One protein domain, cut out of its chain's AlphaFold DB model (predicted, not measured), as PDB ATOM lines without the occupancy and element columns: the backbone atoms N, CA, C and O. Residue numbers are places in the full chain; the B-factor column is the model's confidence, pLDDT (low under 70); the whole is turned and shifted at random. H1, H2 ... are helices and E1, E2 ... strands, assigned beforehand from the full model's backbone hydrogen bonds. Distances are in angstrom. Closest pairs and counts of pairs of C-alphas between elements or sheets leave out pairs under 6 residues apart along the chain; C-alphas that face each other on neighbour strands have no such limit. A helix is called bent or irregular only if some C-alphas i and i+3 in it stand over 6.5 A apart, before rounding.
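Overview. This is residues 33 to 81, 106 to 126 and 135 to 161 of the 533 residues of an uncharacterized protein of Aspergillus terreus (strain NIH 2624 / FGSC A1156) (UniProt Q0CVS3). What is the main picture? A curled, twisted parallel sheet of four strands has H2, H3 and H4 strung along one side, each only grazing it, and H1 beside H2 at one end. What makes it up? The printed part has 97 residues, mixed in class, with four named helices and four named strands in the order H1, E1, H2, E2, H3, E3, H4, E4; the sheet runs E1, E2, E3, E4. It is compact, with a radius of gyration of the C-alphas of 14.0 A and spans of 49 by 24 by 22 A.

Along the chain. Where are the strands? E1 is residues 44 to 47, 9.9 A; E2 is 69 to 77, 20.9 A, and bends by 77 degrees at residue 74; E3 is 115 to 123, 22.2 A; E4 is 151 to 157, 19.3 A, ending at C-alpha 157 (5.495, -29.864, 19.869). And the helices? H1 is residues 33 to 38, 8.8 A, from C-alpha 33 (-1.751, -48.115, 44.219); H2 is 55 to 64, 14.3 A; H3 is 107 to 111, 7.5 A. H4 is 136 to 143, 12.5 A, only just irregular: C-alphas 138 and 141 are 6.7 A apart.

Arrangement. What joins the strands? N 47 and O 71 of E1 and E2, N 72 and O 117 of E2 and E3 are 2.9 A apart, N 120 and O 153 of E3 and E4 2.8 A, within hydrogen-bond range. E1, H2, E2 form a strand-helix-strand unit, two parallel neighbours with a helix between, its crossover right-handed. How do helices stand? H1 touches H2, closest C-alphas Ser 37 and His 64, 5.8 A, at a shallow tilt of 9 degrees, the same way. Each O i to N i+4 pair is within range in H1 and H2; H3 has 0 of 1 and H4 0 of 4, against 2 of 2 and 4 of 5 for i+3.

Size, cuts and confidence. Where are the cuts? C-alphas 81 and 106 are 8.9 A apart, 126 and 135 10.8 A. Where is confidence low? pLDDT is under 70 at residues 78 to 81, 122 to 126, 135 to 140 and 156 to 161; no link printed whole is long.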
ATOM      1  N   VAL A  33      -2.704 -48.084  43.091       94.69
ATOM      2  CA  VAL A  33      -1.751 -48.115  44.219       94.69
ATOM      3  C   VAL A  33      -2.013 -49.329  45.126       94.69
ATOM      4  O   VAL A  33      -1.103 -50.098  45.457       94.69
ATOM      5  N   SER A  34      -3.280 -49.573  45.474       95.06
ATOM      6  CA  SER A  34      -3.701 -50.738  46.262       95.06
ATOM      7  C   SER A  34      -3.439 -52.064  45.540       95.06
ATOM      8  O   SER A  34      -3.151 -53.087  46.163       95.06
ATOM      9  N   LEU A  35      -3.539 -52.096  44.212       95.75
ATOM     10  CA  LEU A  35      -3.167 -53.274  43.437       95.75
ATOM     11  C   LEU A  35      -1.652 -53.505  43.480       95.75
ATOM     12  O   LEU A  35      -1.237 -54.612  43.820       95.75
ATOM     13  N   ILE A  36      -0.842 -52.480  43.192       96.12
ATOM     14  CA  ILE A  36       0.627 -52.558  43.178       96.12
ATOM     15  C   ILE A  36       1.149 -53.086  44.517       96.12
ATOM     16  O   ILE A  36       1.920 -54.045  44.530       96.12
ATOM     17  N   SER A  37       0.659 -52.557  45.640       94.44
ATOM     18  CA  SER A  37       1.069 -52.997  46.984       94.44
ATOM     19  C   SER A  37       0.734 -54.459  47.311       94.44
ATOM     20  O   SER A  37       1.423 -55.088  48.113       94.44
ATOM     21  N   ARG A  38      -0.303 -55.035  46.686       96.06
ATOM     22  CA  ARG A  38      -0.725 -56.434  46.901       96.06
ATOM     23  C   ARG A  38      -0.051 -57.432  45.966       96.06
ATOM     24  O   ARG A  38      -0.074 -58.636  46.237       96.06
ATOM     25  N   LEU A  39       0.509 -56.974  44.848       95.62
ATOM     26  CA  LEU A  39       1.262 -57.847  43.956       95.62
ATOM     27  C   LEU A  39       2.517 -58.339  44.678       95.62
ATOM     28  O   LEU A  39       3.188 -57.584  45.367       95.62
ATOM     29  N   LYS A  40       2.856 -59.623  44.515       91.56
ATOM     30  CA  LYS A  40       4.052 -60.208  45.149       91.56
ATOM     31  C   LYS A  40       5.343 -59.932  44.378       91.56
ATOM     32  O   LYS A  40       6.421 -60.033  44.948       91.56
ATOM     33  N   LYS A  41       5.235 -59.691  43.067       91.94
ATOM     34  CA  LYS A  41       6.374 -59.469  42.171       91.94
ATOM     35  C   LYS A  41       5.926 -58.770  40.889       91.94
ATOM     36  O   LYS A  41       5.526 -59.437  39.932       91.94
ATOM     37  N   LEU A  42       5.997 -57.446  40.869       94.62
ATOM     38  CA  LEU A  42       5.826 -56.655  39.657       94.62
ATOM     39  C   LEU A  42       7.195 -56.488  38.991       94.62
ATOM     40  O   LEU A  42       8.122 -55.961  39.596       94.62
ATOM     41  N   LYS A  43       7.338 -56.998  37.764       94.06
ATOM     42  CA  LYS A  43       8.600 -56.909  37.010       94.06
ATOM     43  C   LYS A  43       8.667 -55.686  36.110       94.06
ATOM     44  O   LYS A  43       9.737 -55.130  35.945       94.06
ATOM     45  N   ALA A  44       7.548 -55.313  35.503       93.25
ATOM     46  CA  ALA A  44       7.485 -54.195  34.581       93.25
ATOM     47  C   ALA A  44       6.107 -53.539  34.645       93.25
ATOM     48  O   ALA A  44       5.088 -54.224  34.780       93.25
ATOM     49  N   MET A  45       6.098 -52.219  34.508       93.38
ATOM     50  CA  MET A  45       4.918 -51.376  34.427       93.38
ATOM     51  C   MET A  45       5.009 -50.536  33.156       93.38
ATOM     52  O   MET A  45       5.964 -49.786  32.956       93.38
ATOM     53  N   HIS A  46       4.006 -50.669  32.288       90.88
ATOM     54  CA  HIS A  46       3.878 -49.866  31.076       90.88
ATOM     55  C   HIS A  46       2.725 -48.889  31.249       90.88
ATOM     56  O   HIS A  46       1.580 -49.303  31.423       90.88
ATOM     57  N   TYR A  47       3.039 -47.602  31.191       87.25
ATOM     58  CA  TYR A  47       2.080 -46.526  31.363       87.25
ATOM     59  C   TYR A  47       1.819 -45.842  30.021       87.25
ATOM     60  O   TYR A  47       2.749 -45.387  29.358       87.25
ATOM     61  N   ALA A  48       0.558 -45.814  29.595       83.56
ATOM     62  CA  ALA A  48       0.128 -45.273  28.304       83.56
ATOM     63  C   ALA A  48      -1.239 -44.577  28.439       83.56
ATOM     64  O   ALA A  48      -2.170 -44.862  27.689       83.56
ATOM     65  N   VAL A  49      -1.368 -43.713  29.447       77.12
ATOM     66  CA  VAL A  49      -2.587 -42.941  29.749       77.12
ATOM     67  C   VAL A  49      -2.339 -41.467  29.423       77.12
ATOM     68  O   VAL A  49      -1.199 -41.026  29.468       77.12
ATOM     69  N   ALA A  50      -3.374 -40.694  29.083       71.19
ATOM     70  CA  ALA A  50      -3.218 -39.278  28.724       71.19
ATOM     71  C   ALA A  50      -2.663 -38.394  29.858       71.19
ATOM     72  O   ALA A  50      -2.034 -37.378  29.577       71.19
ATOM     73  N   ASN A  51      -2.894 -38.763  31.122       77.38
ATOM     74  CA  ASN A  51      -2.358 -38.065  32.290       77.38
ATOM     75  C   ASN A  51      -0.820 -38.115  32.351       77.38
ATOM     76  O   ASN A  51      -0.208 -39.115  31.962       77.38
ATOM     77  N   SER A  52      -0.209 -37.096  32.963       81.75
ATOM     78  CA  SER A  52       1.164 -37.179  33.477       81.75
ATOM     79  C   SER A  52       1.309 -38.391  34.406       81.75
ATOM     80  O   SER A  52       0.348 -38.800  35.060       81.75
ATOM     81  N   PHE A  53       2.482 -39.025  34.420       86.50
ATOM     82  CA  PHE A  53       2.731 -40.187  35.267       86.50
ATOM     83  C   PHE A  53       2.638 -39.767  36.742       86.50
ATOM     84  O   PHE A  53       3.442 -38.945  37.182       86.50
ATOM     85  N   PRO A  54       1.679 -40.305  37.513       88.31
ATOM     86  CA  PRO A  54       1.385 -39.784  38.840       88.31
ATOM     87  C   PRO A  54       2.428 -40.233  39.868       88.31
ATOM     88  O   PRO A  54       2.851 -41.396  39.901       88.31
ATOM     89  N   ARG A  55       2.779 -39.320  40.780       87.00
ATOM     90  CA  ARG A  55       3.762 -39.573  41.839       87.00
ATOM     91  C   ARG A  55       3.362 -40.722  42.769       87.00
ATOM     92  O   ARG A  55       4.192 -41.558  43.116       87.00
ATOM     93  N   SER A  56       2.074 -40.840  43.084       89.81
ATOM     94  CA  SER A  56       1.543 -41.913  43.935       89.81
ATOM     95  C   SER A  56       1.826 -43.321  43.391       89.81
ATOM     96  O   SER A  56       2.071 -44.248  44.167       89.81
ATOM     97  N   LEU A  57       1.853 -43.498  42.063       92.44
ATOM     98  CA  LEU A  57       2.225 -44.775  41.449       92.44
ATOM     99  C   LEU A  57       3.736 -45.015  41.515       92.44
ATOM    100  O   LEU A  57       4.144 -46.154  41.747       92.44
ATOM    101  N   LEU A  58       4.558 -43.971  41.350       92.19
ATOM    102  CA  LEU A  58       6.009 -44.078  41.524       92.19
ATOM    103  C   LEU A  58       6.354 -44.550  42.940       92.19
ATOM    104  O   LEU A  58       7.082 -45.529  43.093       92.19
ATOM    105  N   ASP A  59       5.787 -43.893  43.954       92.88
ATOM    106  CA  ASP A  59       6.060 -44.198  45.359       92.88
ATOM    107  C   ASP A  59       5.625 -45.629  45.709       92.88
ATOM    108  O   ASP A  59       6.372 -46.375  46.346       92.88
ATOM    109  N   ALA A  60       4.461 -46.066  45.215       94.69
ATOM    110  CA  ALA A  60       3.988 -47.436  45.398       94.69
ATOM    111  C   ALA A  60       4.937 -48.474  44.773       94.69
ATOM    112  O   ALA A  60       5.181 -49.534  45.361       94.69
ATOM    113  N   VAL A  61       5.487 -48.185  43.589       95.25
ATOM    114  CA  VAL A  61       6.467 -49.061  42.934       95.25
ATOM    115  C   VAL A  61       7.782 -49.071  43.704       95.25
ATOM    116  O   VAL A  61       8.294 -50.150  43.982       95.25
ATOM    117  N   HIS A  62       8.311 -47.919  44.116       94.12
ATOM    118  CA  HIS A  62       9.545 -47.858  44.909       94.12
ATOM    119  C   HIS A  62       9.424 -48.608  46.233       94.12
ATOM    120  O   HIS A  62      10.351 -49.322  46.619       94.12
ATOM    121  N   GLN A  63       8.279 -48.494  46.907       95.19
ATOM    122  CA  GLN A  63       8.050 -49.129  48.200       95.19
ATOM    123  C   GLN A  63       7.913 -50.653  48.099       95.19
ATOM    124  O   GLN A  63       8.434 -51.377  48.950       95.19
ATOM    125  N   HIS A  64       7.188 -51.152  47.096       95.81
ATOM    126  CA  HIS A  64       6.809 -52.567  47.031       95.81
ATOM    127  C   HIS A  64       7.581 -53.376  45.982       95.81
ATOM    128  O   HIS A  64       7.704 -54.591  46.126       95.81
ATOM    129  N   HIS A  65       8.107 -52.725  44.940       95.38
ATOM    130  CA  HIS A  65       8.741 -53.354  43.775       95.38
ATOM    131  C   HIS A  65       9.946 -52.540  43.260       95.38
ATOM    132  O   HIS A  65       9.931 -52.085  42.116       95.38
ATOM    133  N   PRO A  66      11.022 -52.376  44.053       93.12
ATOM    134  CA  PRO A  66      12.171 -51.539  43.678       93.12
ATOM    135  C   PRO A  66      12.939 -52.038  42.439       93.12
ATOM    136  O   PRO A  66      13.665 -51.277  41.810       93.12
ATOM    137  N   GLU A  67      12.772 -53.308  42.058       92.31
ATOM    138  CA  GLU A  67      13.356 -53.891  40.839       92.31
ATOM    139  C   GLU A  67      12.437 -53.777  39.607       92.31
ATOM    140  O   GLU A  67      12.756 -54.313  38.546       92.31
ATOM    141  N   CYS A  68      11.269 -53.142  39.736       94.88
ATOM    142  CA  CYS A  68      10.320 -53.014  38.636       94.88
ATOM    143  C   CYS A  68      10.842 -52.067  37.550       94.88
ATOM    144  O   CYS A  68      11.348 -50.986  37.833       94.88
ATOM    145  N   GLU A  69      10.628 -52.436  36.292       93.12
ATOM    146  CA  GLU A  69      10.926 -51.611  35.125       93.12
ATOM    147  C   GLU A  69       9.738 -50.697  34.801       93.12
ATOM    148  O   GLU A  69       8.681 -51.158  34.368       93.12
ATOM    149  N   ILE A  70       9.893 -49.392  34.999       94.06
ATOM    150  CA  ILE A  70       8.887 -48.386  34.659       94.06
ATOM    151  C   ILE A  70       9.148 -47.874  33.243       94.06
ATOM    152  O   ILE A  70      10.237 -47.400  32.914       94.06
ATOM    153  N   ASN A  71       8.114 -47.949  32.409       91.81
ATOM    154  CA  ASN A  71       8.131 -47.492  31.029       91.81
ATOM    155  C   ASN A  71       6.951 -46.545  30.790       91.81
ATOM    156  O   ASN A  71       5.796 -46.977  30.823       91.81
ATOM    157  N   ILE A  72       7.243 -45.273  30.534       89.06
ATOM    158  CA  ILE A  72       6.249 -44.215  30.345       89.06
ATOM    159  C   ILE A  72       6.163 -43.890  28.853       89.06
ATOM    160  O   ILE A  72       7.078 -43.306  28.276       89.06
ATOM    161  N   TRP A  73       5.066 -44.299  28.219       83.94
ATOM    162  CA  TRP A  73       4.831 -44.163  26.775       83.94
ATOM    163  C   TRP A  73       3.869 -43.040  26.410       83.94
ATOM    164  O   TRP A  73       3.745 -42.693  25.236       83.94
ATOM    165  N   SER A  74       3.179 -42.486  27.398       79.75
ATOM    166  CA  SER A  74       2.418 -41.255  27.259       79.75
ATOM    167  C   SER A  74       3.365 -40.059  27.171       79.75
ATOM    168  O   SER A  74       4.327 -40.008  27.939       79.75
ATOM    169  N   PRO A  75       3.118 -39.086  26.279       76.94
ATOM    170  CA  PRO A  75       3.905 -37.861  26.251       76.94
ATOM    171  C   PRO A  75       3.878 -37.167  27.613       76.94
ATOM    172  O   PRO A  75       2.815 -37.021  28.211       76.94
ATOM    173  N   GLN A  76       5.049 -36.830  28.147       79.00
ATOM    174  CA  GLN A  76       5.190 -36.110  29.407       79.00
ATOM    175  C   GLN A  76       5.651 -34.686  29.115       79.00
ATOM    176  O   GLN A  76       6.719 -34.483  28.530       79.00
ATOM    177  N   SER A  77       4.855 -33.701  29.524       72.38
ATOM    178  CA  SER A  77       5.233 -32.296  29.414       72.38
ATOM    179  C   SER A  77       6.047 -31.915  30.641       72.38
ATOM    180  O   SER A  77       5.520 -31.872  31.751       72.38
ATOM    181  N   LEU A  78       7.338 -31.644  30.442       63.44
ATOM    182  CA  LEU A  78       8.218 -31.111  31.482       63.44
ATOM    183  C   LEU A  78       7.791 -29.668  31.796       63.44
ATOM    184  O   LEU A  78       8.371 -28.708  31.291       63.44
ATOM    185  N   ARG A  79       6.723 -29.511  32.578       55.44
ATOM    186  CA  ARG A  79       6.319 -28.225  33.144       55.44
ATOM    187  C   ARG A  79       7.055 -28.043  34.456       55.44
ATOM    188  O   ARG A  79       6.961 -28.881  35.344       55.44
ATOM    189  N   LEU A  80       7.798 -26.951  34.558       48.59
ATOM    190  CA  LEU A  80       8.384 -26.535  35.820       48.59
ATOM    191  C   LEU A  80       7.292 -25.838  36.616       48.59
ATOM    192  O   LEU A  80       6.745 -24.836  36.149       48.59
ATOM    193  N   ASP A  81       6.980 -26.376  37.793       40.84
ATOM    194  CA  ASP A  81       6.102 -25.724  38.756       40.84
ATOM    195  C   ASP A  81       6.610 -24.305  39.008       40.84
ATOM    196  O   ASP A  81       7.632 -24.085  39.660       40.84
ATOM    197  N   ASP A 106       6.337 -34.489  37.426       75.94
ATOM    198  CA  ASP A 106       7.274 -34.534  38.549       75.94
ATOM    199  C   ASP A 106       8.687 -34.933  38.081       75.94
ATOM    200  O   ASP A 106       8.962 -36.079  37.715       75.94
ATOM    201  N   MET A 107       9.618 -33.980  38.133       76.50
ATOM    202  CA  MET A 107      11.019 -34.170  37.742       76.50
ATOM    203  C   MET A 107      11.746 -35.239  38.567       76.50
ATOM    204  O   MET A 107      12.723 -35.818  38.087       76.50
ATOM    205  N   GLU A 108      11.279 -35.552  39.776       77.25
ATOM    206  CA  GLU A 108      11.831 -36.645  40.577       77.25
ATOM    207  C   GLU A 108      11.645 -38.020  39.911       77.25
ATOM    208  O   GLU A 108      12.418 -38.943  40.175       77.25
ATOM    209  N   ILE A 109      10.683 -38.166  38.991       85.62
ATOM    210  CA  ILE A 109      10.522 -39.386  38.186       85.62
ATOM    211  C   ILE A 109      11.807 -39.683  37.403       85.62
ATOM    212  O   ILE A 109      12.194 -40.847  37.289       85.62
ATOM    213  N   LEU A 110      12.517 -38.654  36.922       84.62
ATOM    214  CA  LEU A 110      13.783 -38.824  36.199       84.62
ATOM    215  C   LEU A 110      14.897 -39.368  37.096       84.62
ATOM    216  O   LEU A 110      15.822 -39.995  36.599       84.62
ATOM    217  N   ARG A 111      14.815 -39.184  38.417       84.69
ATOM    218  CA  ARG A 111      15.802 -39.716  39.372       84.69
ATOM    219  C   ARG A 111      15.527 -41.168  39.762       84.69
ATOM    220  O   ARG A 111      16.337 -41.788  40.447       84.69
ATOM    221  N   SER A 112      14.398 -41.724  39.329       88.75
ATOM    222  CA  SER A 112      13.987 -43.085  39.657       88.75
ATOM    223  C   SER A 112      14.946 -44.133  39.070       88.75
ATOM    224  O   SER A 112      15.130 -44.177  37.852       88.75
ATOM    225  N   PRO A 113      15.479 -45.067  39.881       89.75
ATOM    226  CA  PRO A 113      16.247 -46.204  39.369       89.75
ATOM    227  C   PRO A 113      15.377 -47.215  38.612       89.75
ATOM    228  O   PRO A 113      15.899 -48.039  37.866       89.75
ATOM    229  N   CYS A 114      14.056 -47.155  38.781       92.25
ATOM    230  CA  CYS A 114      13.111 -48.022  38.090       92.25
ATOM    231  C   CYS A 114      12.817 -47.543  36.658       92.25
ATOM    232  O   CYS A 114      12.293 -48.316  35.858       92.25
ATOM    233  N   LEU A 115      13.113 -46.282  36.317       92.44
ATOM    234  CA  LEU A 115      12.777 -45.707  35.013       92.44
ATOM    235  C   LEU A 115      13.688 -46.264  33.909       92.44
ATOM    236  O   LEU A 115      14.893 -46.025  33.909       92.44
ATOM    237  N   GLN A 116      13.093 -46.967  32.942       90.50
ATOM    238  CA  GLN A 116      13.798 -47.520  31.780       90.50
ATOM    239  C   GLN A 116      13.427 -46.849  30.461       90.50
ATOM    240  O   GLN A 116      14.257 -46.795  29.547       90.50
ATOM    241  N   ALA A 117      12.205 -46.332  30.346       90.31
ATOM    242  CA  ALA A 117      11.756 -45.658  29.140       90.31
ATOM    243  C   ALA A 117      10.873 -44.454  29.436       90.31
ATOM    244  O   ALA A 117      10.016 -44.515  30.321       90.31
ATOM    245  N   ILE A 118      11.045 -43.395  28.647       87.44
ATOM    246  CA  ILE A 118      10.238 -42.184  28.759       87.44
ATOM    247  C   ILE A 118       9.929 -41.571  27.394       87.44
ATOM    248  O   ILE A 118      10.790 -41.489  26.510       87.44
ATOM    249  N   LYS A 119       8.684 -41.116  27.245       85.69
ATOM    250  CA  LYS A 119       8.227 -40.262  26.155       85.69
ATOM    251  C   LYS A 119       8.046 -38.832  26.666       85.69
ATOM    252  O   LYS A 119       7.273 -38.609  27.587       85.69
ATOM    253  N   LEU A 120       8.732 -37.869  26.064       80.06
ATOM    254  CA  LEU A 120       8.715 -36.463  26.480       80.06
ATOM    255  C   LEU A 120       8.150 -35.583  25.370       80.06
ATOM    256  O   LEU A 120       8.555 -35.736  24.218       80.06
ATOM    257  N   ASP A 121       7.282 -34.639  25.722       75.06
ATOM    258  CA  ASP A 121       6.967 -33.510  24.850       75.06
ATOM    259  C   ASP A 121       8.078 -32.469  24.974       75.06
ATOM    260  O   ASP A 121       8.440 -32.038  26.070       75.06
ATOM    261  N   TYR A 122       8.630 -32.074  23.837       68.31
ATOM    262  CA  TYR A 122       9.785 -31.204  23.755       68.31
ATOM    263  C   TYR A 122       9.440 -29.952  22.934       68.31
ATOM    264  O   TYR A 122       9.017 -30.076  21.781       68.31
ATOM    265  N   PRO A 123       9.608 -28.742  23.494       63.06
ATOM    266  CA  PRO A 123       9.222 -27.511  22.817       63.06
ATOM    267  C   PRO A 123      10.081 -27.249  21.576       63.06
ATOM    268  O   PRO A 123      11.306 -27.141  21.665       63.06
ATOM    269  N   LEU A 124       9.435 -27.071  20.423       57.31
ATOM    270  CA  LEU A 124      10.027 -26.428  19.247       57.31
ATOM    271  C   LEU A 124       9.597 -24.963  19.220       57.31
ATOM    272  O   LEU A 124       8.438 -24.661  18.939       57.31
ATOM    273  N   ILE A 125      10.532 -24.042  19.448       54.78
ATOM    274  CA  ILE A 125      10.273 -22.619  19.212       54.78
ATOM    275  C   ILE A 125      10.605 -22.320  17.755       54.78
ATOM    276  O   ILE A 125      11.764 -22.348  17.343       54.78
ATOM    277  N   THR A 126       9.580 -22.032  16.960       45.78
ATOM    278  CA  THR A 126       9.746 -21.587  15.575       45.78
ATOM    279  C   THR A 126      10.293 -20.159  15.522       45.78
ATOM    280  O   THR A 126       9.856 -19.292  16.283       45.78
ATOM    281  N   HIS A 135      17.071 -22.257  23.155       53.75
ATOM    282  CA  HIS A 135      17.618 -23.515  22.697       53.75
ATOM    283  C   HIS A 135      17.115 -24.630  23.616       53.75
ATOM    284  O   HIS A 135      17.665 -24.805  24.703       53.75
ATOM    285  N   PRO A 136      16.121 -25.422  23.188       53.41
ATOM    286  CA  PRO A 136      15.439 -26.389  24.050       53.41
ATOM    287  C   PRO A 136      16.336 -27.531  24.585       53.41
ATOM    288  O   PRO A 136      15.902 -28.327  25.412       53.41
ATOM    289  N   TYR A 137      17.621 -27.575  24.201       58.56
ATOM    290  CA  TYR A 137      18.629 -28.527  24.695       58.56
ATOM    291  C   TYR A 137      18.897 -28.445  26.194       58.56
ATOM    292  O   TYR A 137      19.459 -29.381  26.754       58.56
ATOM    293  N   GLN A 138      18.532 -27.335  26.837       60.44
ATOM    294  CA  GLN A 138      18.792 -27.103  28.259       60.44
ATOM    295  C   GLN A 138      18.093 -28.124  29.168       60.44
ATOM    296  O   GLN A 138      18.592 -28.413  30.251       60.44
ATOM    297  N   MET A 139      16.984 -28.721  28.715       64.69
ATOM    298  CA  MET A 139      16.248 -29.725  29.491       64.69
ATOM    299  C   MET A 139      16.910 -31.094  29.486       64.69
ATOM    300  O   MET A 139      16.666 -31.911  30.372       64.69
ATOM    301  N   ILE A 140      17.715 -31.392  28.471       69.62
ATOM    302  CA  ILE A 140      18.060 -32.781  28.246       69.62
ATOM    303  C   ILE A 140      19.147 -33.332  29.185       69.62
ATOM    304  O   ILE A 140      19.018 -34.494  29.576       69.62
ATOM    305  N   PRO A 141      20.109 -32.535  29.694       71.31
ATOM    306  CA  PRO A 141      20.968 -32.960  30.799       71.31
ATOM    307  C   PRO A 141      20.218 -33.559  31.990       71.31
ATOM    308  O   PRO A 141      20.753 -34.452  32.636       71.31
ATOM    309  N   TYR A 142      18.981 -33.132  32.261       73.75
ATOM    310  CA  TYR A 142      18.156 -33.693  33.333       73.75
ATOM    311  C   TYR A 142      17.592 -35.073  32.998       73.75
ATOM    312  O   TYR A 142      17.579 -35.961  33.844       73.75
ATOM    313  N   VAL A 143      17.159 -35.276  31.753       77.81
ATOM    314  CA  VAL A 143      16.656 -36.574  31.276       77.81
ATOM    315  C   VAL A 143      17.774 -37.614  31.303       77.81
ATOM    316  O   VAL A 143      17.546 -38.770  31.645       77.81
ATOM    317  N   TRP A 144      18.997 -37.197  30.982       75.50
ATOM    318  CA  TRP A 144      20.170 -38.073  30.923       75.50
ATOM    319  C   TRP A 144      20.796 -38.370  32.281       75.50
ATOM    320  O   TRP A 144      21.707 -39.181  32.362       75.50
ATOM    321  N   GLN A 145      20.311 -37.749  33.356       74.31
ATOM    322  CA  GLN A 145      20.691 -38.124  34.719       74.31
ATOM    323  C   GLN A 145      19.934 -39.363  35.218       74.31
ATOM    324  O   GLN A 145      20.250 -39.879  36.288       74.31
ATOM    325  N   ALA A 146      18.948 -39.856  34.461       83.56
ATOM    326  CA  ALA A 146      18.177 -41.029  34.836       83.56
ATOM    327  C   ALA A 146      19.038 -42.307  34.773       83.56
ATOM    328  O   ALA A 146      19.414 -42.744  33.683       83.56
ATOM    329  N   PRO A 147      19.334 -42.954  35.914       82.50
ATOM    330  CA  PRO A 147      20.470 -43.872  36.040       82.50
ATOM    331  C   PRO A 147      20.346 -45.155  35.205       82.50
ATOM    332  O   PRO A 147      21.359 -45.717  34.798       82.50
ATOM    333  N   ASN A 148      19.119 -45.612  34.937       87.75
ATOM    334  CA  ASN A 148      18.837 -46.855  34.211       87.75
ATOM    335  C   ASN A 148      18.025 -46.626  32.927       87.75
ATOM    336  O   ASN A 148      17.434 -47.566  32.387       87.75
ATOM    337  N   LEU A 149      17.986 -45.383  32.439       88.56
ATOM    338  CA  LEU A 149      17.224 -45.029  31.252       88.56
ATOM    339  C   LEU A 149      17.860 -45.651  30.004       88.56
ATOM    340  O   LEU A 149      19.041 -45.455  29.728       88.56
ATOM    341  N   LYS A 150      17.055 -46.390  29.238       87.56
ATOM    342  CA  LYS A 150      17.475 -47.098  28.020       87.56
ATOM    343  C   LYS A 150      16.799 -46.568  26.766       87.56
ATOM    344  O   LYS A 150      17.415 -46.568  25.700       87.56
ATOM    345  N   HIS A 151      15.542 -46.138  26.879       88.12
ATOM    346  CA  HIS A 151      14.736 -45.722  25.735       88.12
ATOM    347  C   HIS A 151      14.192 -44.309  25.929       88.12
ATOM    348  O   HIS A 151      13.457 -44.032  26.875       88.12
ATOM    349  N   VAL A 152      14.514 -43.423  24.991       85.75
ATOM    350  CA  VAL A 152      14.012 -42.048  24.986       85.75
ATOM    351  C   VAL A 152      13.246 -41.796  23.703       85.75
ATOM    352  O   VAL A 152      13.748 -42.049  22.606       85.75
ATOM    353  N   TYR A 153      12.035 -41.273  23.855       83.56
ATOM    354  CA  TYR A 153      11.229 -40.775  22.755       83.56
ATOM    355  C   TYR A 153      10.941 -39.296  22.973       83.56
ATOM    356  O   TYR A 153      10.327 -38.924  23.970       83.56
ATOM    357  N   LEU A 154      11.356 -38.451  22.038       79.50
ATOM    358  CA  LEU A 154      11.087 -37.020  22.085       79.50
ATOM    359  C   LEU A 154      10.030 -36.669  21.044       79.50
ATOM    360  O   LEU A 154      10.249 -36.858  19.851       79.50
ATOM    361  N   GLN A 155       8.896 -36.153  21.494       75.81
ATOM    362  CA  GLN A 155       7.836 -35.620  20.655       75.81
ATOM    363  C   GLN A 155       7.980 -34.106  20.588       75.81
ATOM    364  O   GLN A 155       7.771 -33.413  21.575       75.81
ATOM    365  N   LEU A 156       8.368 -33.585  19.428       68.62
ATOM    366  CA  LEU A 156       8.526 -32.156  19.240       68.62
ATOM    367  C   LEU A 156       7.157 -31.495  19.021       68.62
ATOM    368  O   LEU A 156       6.465 -31.806  18.051       68.62
ATOM    369  N   ASP A 157       6.771 -30.587  19.918       60.94
ATOM    370  CA  ASP A 157       5.495 -29.864  19.869       60.94
ATOM    371  C   ASP A 157       5.749 -28.353  19.735       60.94
ATOM    372  O   ASP A 157       6.562 -27.768  20.451       60.94
ATOM    373  N   THR A 158       5.073 -27.721  18.776       53.53
ATOM    374  CA  THR A 158       5.171 -26.287  18.464       53.53
ATOM    375  C   THR A 158       4.156 -25.436  19.234       53.53
ATOM    376  O   THR A 158       4.147 -24.216  19.098       53.53
ATOM    377  N   ARG A 159       3.285 -26.052  20.047       53.91
ATOM    378  CA  ARG A 159       2.162 -25.394  20.745       53.91
ATOM    379  C   ARG A 159       2.516 -24.884  22.150       53.91
ATOM    380  O   ARG A 159       1.687 -24.959  23.054       53.91
ATOM    381  N   TRP A 160       3.736 -24.391  22.360       52.78
ATOM    382  CA  TRP A 160       4.204 -23.979  23.692       52.78
ATOM    383  C   TRP A 160       4.048 -22.458  23.911       52.78
ATOM    384  O   TRP A 160       4.496 -21.687  23.060       52.78
ATOM    385  N   PRO A 161       3.431 -22.008  25.027       47.41
ATOM    386  CA  PRO A 161       3.350 -20.592  25.397       47.41
ATOM    387  C   PRO A 161       4.715 -19.989  25.764       47.41
ATOM    388  O   PRO A 161       5.601 -20.690  26.256       47.41
TER     389      PRO A 161